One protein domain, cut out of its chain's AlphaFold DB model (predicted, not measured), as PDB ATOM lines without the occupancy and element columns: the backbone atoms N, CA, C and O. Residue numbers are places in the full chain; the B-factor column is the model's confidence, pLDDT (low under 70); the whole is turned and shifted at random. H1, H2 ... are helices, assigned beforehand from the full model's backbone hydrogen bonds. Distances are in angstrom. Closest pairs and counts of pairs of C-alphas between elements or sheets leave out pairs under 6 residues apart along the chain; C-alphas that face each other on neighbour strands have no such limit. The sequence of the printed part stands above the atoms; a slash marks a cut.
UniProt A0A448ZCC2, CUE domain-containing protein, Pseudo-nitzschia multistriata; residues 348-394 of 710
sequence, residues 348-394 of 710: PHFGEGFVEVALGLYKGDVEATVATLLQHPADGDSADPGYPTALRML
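This is residues 348 to 394 of the 710 residues of the protein "CUE domain-containing protein" of Pseudo-nitzschia multistriata (UniProt A0A448ZCC2). Two helices, H1 and H2, meet near a tight turn and make a rough L, and a long loop, residues 375 to 388, leads from the end of H2 round to H3, a short helix near H1. The loop and the turn between H1 and H2 lie at opposite ends of the longest extent. The printed part has 47 residues, with three named helices in the order H1, H2, H3 and no named strand. The class is all helix, though under half of the residues, 23 of 47, are in named elements. The whole is compact, with a radius of gyration of the C-alphas of 10.0 A, and spans 26 by 20 by 17 A.

After residues 348 to 351, H1 takes residues 352 to 361, 14.6 A from first to last C-alpha, and begins with C-alpha 352 at (203.279, 119.102, 202.557). H2, residues 366 to 374, is 12.1 A long and ends with C-alpha 374 at (201.169, 134.468, 200.740). H3, residues 389 to 392, is 5.1 A long and ends with C-alpha 392 at (190.589, 127.853, 205.854).

H1 and H2 only just touch, with 3 pairs of C-alphas within 8 A, and their closest C-alphas are those of Leu 359 and Thr 369, 5.9 A apart. They run opposite ways at a steep tilt of 68 degrees, only just short of about perpendicular. H1 and H3 also only just touch, with 3 pairs of C-alphas within 8 A; their closest C-alphas, of Ala 358 and Leu 391, are 6.9 A apart. H2 and H3 are apart. In H1 and H2 every O i to N i+4 pair is within hydrogen-bond range; H3 is too short for such a pair, and its 1 O i to N i+3 pair is within range.

The two C-alphas farthest apart, those of Lys 363 and Asp 379, are 27.2 A apart. The printed part has no cut. The link from H1 to H2 is tight, with 4 residues, and the link from H2 to H3 is long, with 14. The mean pLDDT of the printed part is 91.4, and the model's confidence is under 70 at residues 380 and 382.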
ATOM      1  N   PRO A 348     208.272 127.644 203.555       97.25
ATOM      2  CA  PRO A 348     208.679 126.461 204.325       97.25
ATOM      3  C   PRO A 348     207.870 126.227 205.612       97.25
ATOM      4  O   PRO A 348     208.098 125.247 206.313       97.25
ATOM      5  N   HIS A 349     206.961 127.137 205.964       96.19
ATOM      6  CA  HIS A 349     206.152 127.056 207.181       96.19
ATOM      7  C   HIS A 349     204.865 126.235 207.008       96.19
ATOM      8  O   HIS A 349     204.253 125.875 208.016       96.19
ATOM      9  N   PHE A 350     204.468 125.922 205.770       97.19
ATOM     10  CA  PHE A 350     203.322 125.056 205.494       97.19
ATOM     11  C   PHE A 350     203.719 123.576 205.480       97.19
ATOM     12  O   PHE A 350     204.840 123.210 205.135       97.19
ATOM     13  N   GLY A 351     202.778 122.708 205.845       96.88
ATOM     14  CA  GLY A 351     202.919 121.264 205.720       96.88
ATOM     15  C   GLY A 351     202.700 120.790 204.281       96.88
ATOM     16  O   GLY A 351     201.887 121.342 203.540       96.88
ATOM     17  N   GLU A 352     203.395 119.720 203.889       96.88
ATOM     18  CA  GLU A 352     203.279 119.102 202.557       96.88
ATOM     19  C   GLU A 352     201.829 118.755 202.172       96.88
ATOM     20  O   GLU A 352     201.434 118.953 201.026       96.88
ATOM     21  N   GLY A 353     201.020 118.275 203.124       96.50
ATOM     22  CA  GLY A 353     199.623 117.906 202.872       96.50
ATOM     23  C   GLY A 353     198.719 119.116 202.645       96.50
ATOM     24  O   GLY A 353     197.785 119.044 201.851       96.50
ATOM     25  N   PHE A 354     199.014 120.241 203.297       97.12
ATOM     26  CA  PHE A 354     198.307 121.501 203.072       97.12
ATOM     27  C   PHE A 354     198.616 122.067 201.678       97.12
ATOM     28  O   PHE A 354     197.709 122.438 200.931       97.12
ATOM     29  N   VAL A 355     199.897 122.048 201.291       97.50
ATOM     30  CA  VAL A 355     200.362 122.480 199.964       97.50
ATOM     31  C   VAL A 355     199.788 121.605 198.847       97.50
ATOM     32  O   VAL A 355     199.402 122.130 197.806       97.50
ATOM     33  N   GLU A 356     199.677 120.290 199.053       96.94
ATOM     34  CA  GLU A 356     199.065 119.366 198.087       96.94
ATOM     35  C   GLU A 356     197.598 119.726 197.795       96.94
ATOM     36  O   GLU A 356     197.197 119.773 196.631       96.94
ATOM     37  N   VAL A 357     196.805 120.059 198.823       96.25
ATOM     38  CA  VAL A 357     195.407 120.488 198.628       96.25
ATOM     39  C   VAL A 357     195.329 121.854 197.944       96.25
ATOM     40  O   VAL A 357     194.497 122.044 197.057       96.25
ATOM     41  N   ALA A 358     196.211 122.789 198.308       97.06
ATOM     42  CA  ALA A 358     196.273 124.103 197.671       97.06
ATOM     43  C   ALA A 358     196.619 123.994 196.177       97.06
ATOM     44  O   ALA A 358     195.919 124.567 195.344       97.06
ATOM     45  N   LEU A 359     197.612 123.171 195.821       97.25
ATOM     46  CA  LEU A 359     197.926 122.855 194.427       97.25
ATOM     47  C   LEU A 359     196.733 122.202 193.716       97.25
ATOM     48  O   LEU A 359     196.478 122.517 192.558       97.25
ATOM     49  N   GLY A 360     195.968 121.340 194.393       95.94
ATOM     50  CA  GLY A 360     194.741 120.754 193.845       95.94
ATOM     51  C   GLY A 360     193.689 121.797 193.450       95.94
ATOM     52  O   GLY A 360     193.113 121.706 192.365       95.94
ATOM     53  N   LEU A 361     193.482 122.826 194.279       96.50
ATOM     54  CA  LEU A 361     192.535 123.916 193.997       96.50
ATOM     55  C   LEU A 361     192.939 124.741 192.770       96.50
ATOM     56  O   LEU A 361     192.078 125.147 191.990       96.50
ATOM     57  N   TYR A 362     194.242 124.933 192.566       96.94
ATOM     58  CA  TYR A 362     194.798 125.684 191.438       96.94
ATOM     59  C   TYR A 362     195.289 124.790 190.293       96.94
ATOM     60  O   TYR A 362     196.125 125.204 189.496       96.94
ATOM     61  N   LYS A 363     194.774 123.554 190.183       95.69
ATOM     62  CA  LYS A 363     195.080 122.610 189.084       95.69
ATOM     63  C   LYS A 363     196.587 122.365 188.874       95.69
ATOM     64  O   LYS A 363     197.045 122.093 187.766       95.69
ATOM     65  N   GLY A 364     197.361 122.449 189.949       95.25
ATOM     66  CA  GLY A 364     198.805 122.263 189.963       95.25
ATOM     67  C   GLY A 364     199.618 123.478 189.508       95.25
ATOM     68  O   GLY A 364     200.803 123.293 189.237       95.25
ATOM     69  N   ASP A 365     199.027 124.670 189.406       97.69
ATOM     70  CA  ASP A 365     199.753 125.921 189.156       97.69
ATOM     71  C   ASP A 365     200.480 126.392 190.428       97.69
ATOM     72  O   ASP A 365     199.866 126.700 191.454       97.69
ATOM     73  N   VAL A 366     201.810 126.428 190.359       97.81
ATOM     74  CA  VAL A 366     202.693 126.780 191.477       97.81
ATOM     75  C   VAL A 366     202.601 128.268 191.808       97.81
ATOM     76  O   VAL A 366     202.580 128.622 192.985       97.81
ATOM     77  N   GLU A 367     202.502 129.143 190.806       97.69
ATOM     78  CA  GLU A 367     202.532 130.595 191.010       97.69
ATOM     79  C   GLU A 367     201.236 131.084 191.655       97.69
ATOM     80  O   GLU A 367     201.272 131.777 192.676       97.69
ATOM     81  N   ALA A 368     200.088 130.642 191.130       96.75
ATOM     82  CA  ALA A 368     198.778 130.943 191.705       96.75
ATOM     83  C   ALA A 368     198.640 130.398 193.138       96.75
ATOM     84  O   ALA A 368     198.089 131.068 194.024       96.75
ATOM     85  N   THR A 369     199.199 129.209 193.391       97.62
ATOM     86  CA  THR A 369     199.223 128.609 194.729       97.62
ATOM     87  C   THR A 369     200.060 129.453 195.687       97.62
ATOM     88  O   THR A 369     199.569 129.822 196.751       97.62
ATOM     89  N   VAL A 370     201.287 129.829 195.316       97.44
ATOM     90  CA  VAL A 370     202.156 130.674 196.154       97.44
ATOM     91  C   VAL A 370     201.518 132.042 196.412       97.44
ATOM     92  O   VAL A 370     201.497 132.484 197.558       97.44
ATOM     93  N   ALA A 371     200.943 132.686 195.392       96.62
ATOM     94  CA  ALA A 371     200.279 133.982 195.535       96.62
ATOM     95  C   ALA A 371     199.107 133.930 196.527       96.62
ATOM     96  O   ALA A 371     198.946 134.834 197.347       96.62
ATOM     97  N   THR A 372     198.328 132.847 196.497       95.69
ATOM     98  CA  THR A 372     197.228 132.629 197.444       95.69
ATOM     99  C   THR A 372     197.750 132.346 198.848       95.69
ATOM    100  O   THR A 372     197.252 132.906 199.820       95.69
ATOM    101  N   LEU A 373     198.760 131.481 198.975       95.75
ATOM    102  CA  LEU A 373     199.327 131.106 200.270       95.75
ATOM    103  C   LEU A 373     200.048 132.273 200.960       95.75
ATOM    104  O   LEU A 373     200.039 132.341 202.184       95.75
ATOM    105  N   LEU A 374     200.603 133.224 200.203       95.31
ATOM    106  CA  LEU A 374     201.169 134.468 200.740       95.31
ATOM    107  C   LEU A 374     200.121 135.385 201.386       95.31
ATOM    108  O   LEU A 374     200.470 136.195 202.239       95.31
ATOM    109  N   GLN A 375     198.850 135.257 200.997       93.00
ATOM    110  CA  GLN A 375     197.732 135.989 201.600       93.00
ATOM    111  C   GLN A 375     197.152 135.263 202.825       93.00
ATOM    112  O   GLN A 375     196.169 135.722 203.401       93.00
ATOM    113  N   HIS A 376     197.727 134.125 203.238       90.19
ATOM    114  CA  HIS A 376     197.272 133.419 204.431       90.19
ATOM    115  C   HIS A 376     197.594 134.252 205.688       90.19
ATOM    116  O   HIS A 376     198.762 134.581 205.918       90.19
ATOM    117  N   PRO A 377     196.607 134.561 206.550       84.00
ATOM    118  CA  PRO A 377     196.849 135.312 207.777       84.00
ATOM    119  C   PRO A 377     197.767 134.508 208.707       84.00
ATOM    120  O   PRO A 377     197.448 133.383 209.093       84.00
ATOM    121  N   ALA A 378     198.928 135.067 209.057       79.31
ATOM    122  CA  ALA A 378     199.923 134.391 209.895       79.31
ATOM    123  C   ALA A 378     199.396 134.065 211.309       79.31
ATOM    124  O   ALA A 378     199.838 133.095 211.921       79.31
ATOM    125  N   ASP A 379     198.415 134.835 211.787       78.81
ATOM    126  CA  ASP A 379     197.949 134.809 213.177       78.81
ATOM    127  C   ASP A 379     196.666 133.986 213.401       78.81
ATOM    128  O   ASP A 379     196.099 133.999 214.488       78.81
ATOM    129  N   GLY A 380     196.191 133.242 212.394       67.00
ATOM    130  CA  GLY A 380     195.017 132.367 212.538       67.00
ATOM    131  C   GLY A 380     193.667 133.092 212.659       67.00
ATOM    132  O   GLY A 380     192.630 132.429 212.734       67.00
ATOM    133  N   ASP A 381     193.648 134.428 212.606       74.06
ATOM    134  CA  ASP A 381     192.420 135.220 212.494       74.06
ATOM    135  C   ASP A 381     191.844 135.086 211.072       74.06
ATOM    136  O   ASP A 381     192.125 135.839 210.141       74.06
ATOM    137  N   SER A 382     191.041 134.038 210.906       60.94
ATOM    138  CA  SER A 382     190.503 133.476 209.657       60.94
ATOM    139  C   SER A 382     189.424 134.315 208.945       60.94
ATOM    140  O   SER A 382     188.705 133.814 208.069       60.94
ATOM    141  N   ALA A 383     189.295 135.598 209.290       76.88
ATOM    142  CA  ALA A 383     188.212 136.450 208.808       76.88
ATOM    143  C   ALA A 383     188.461 137.084 207.429       76.88
ATOM    144  O   ALA A 383     187.518 137.634 206.864       76.88
ATOM    145  N   ASP A 384     189.669 137.005 206.860       79.94
ATOM    146  CA  ASP A 384     189.962 137.671 205.585       79.94
ATOM    147  C   ASP A 384     189.172 137.026 204.427       79.94
ATOM    148  O   ASP A 384     189.414 135.858 204.112       79.94
ATOM    149  N   PRO A 385     188.203 137.714 203.785       80.00
ATOM    150  CA  PRO A 385     187.373 137.161 202.711       80.00
ATOM    151  C   PRO A 385     188.165 136.712 201.469       80.00
ATOM    152  O   PRO A 385     187.625 135.938 200.683       80.00
ATOM    153  N   GLY A 386     189.432 137.116 201.309       85.50
ATOM    154  CA  GLY A 386     190.258 136.749 200.151       85.50
ATOM    155  C   GLY A 386     190.726 135.287 200.100       85.50
ATOM    156  O   GLY A 386     191.049 134.787 199.024       85.50
ATOM    157  N   TYR A 387     190.744 134.569 201.229       89.94
ATOM    158  CA  TYR A 387     191.315 133.217 201.285       89.94
ATOM    159  C   TYR A 387     190.283 132.115 200.954       89.94
ATOM    160  O   TYR A 387     189.184 132.138 201.524       89.94
ATOM    161  N   PRO A 388     190.582 131.112 200.102       92.69
ATOM    162  CA  PRO A 388     189.626 130.060 199.749       92.69
ATOM    163  C   PRO A 388     189.089 129.294 200.968       92.69
ATOM    164  O   PRO A 388     189.861 128.784 201.781       92.69
ATOM    165  N   THR A 389     187.764 129.147 201.074       90.50
ATOM    166  CA  THR A 389     187.092 128.482 202.211       90.50
ATOM    167  C   THR A 389     187.604 127.061 202.456       90.50
ATOM    168  O   THR A 389     187.751 126.649 203.604       90.50
ATOM    169  N   ALA A 390     187.937 126.325 201.390       92.12
ATOM    170  CA  ALA A 390     188.476 124.969 201.481       92.12
ATOM    171  C   ALA A 390     189.827 124.906 202.217       92.12
ATOM    172  O   ALA A 390     190.070 123.954 202.953       92.12
ATOM    173  N   LEU A 391     190.680 125.924 202.062       93.88
ATOM    174  CA  LEU A 391     191.973 125.992 202.746       93.88
ATOM    175  C   LEU A 391     191.843 126.516 204.180       93.88
ATOM    176  O   LEU A 391     192.624 126.113 205.031       93.88
ATOM    177  N   ARG A 392     190.831 127.344 204.484       92.56
ATOM    178  CA  ARG A 392     190.589 127.853 205.854       92.56
ATOM    179  C   ARG A 392     190.316 126.754 206.877       92.56
ATOM    180  O   ARG A 392     190.578 126.943 208.056       92.56
ATOM    181  N   MET A 393     189.734 125.640 206.437       91.62
ATOM    182  CA  MET A 393     189.377 124.528 207.323       91.62
ATOM    183  C   MET A 393     190.535 123.556 207.569       91.62
ATOM    184  O   MET A 393     190.397 122.648 208.389       91.62
ATOM    185  N   LEU A 394     191.648 123.695 206.847       92.56
ATOM    186  CA  LEU A 394     192.783 122.786 206.944       92.56
ATOM    187  C   LEU A 394     193.862 123.377 207.847       92.56
ATOM    188  O   LEU A 394     194.122 124.575 207.822       92.56
TER     189      LEU A 394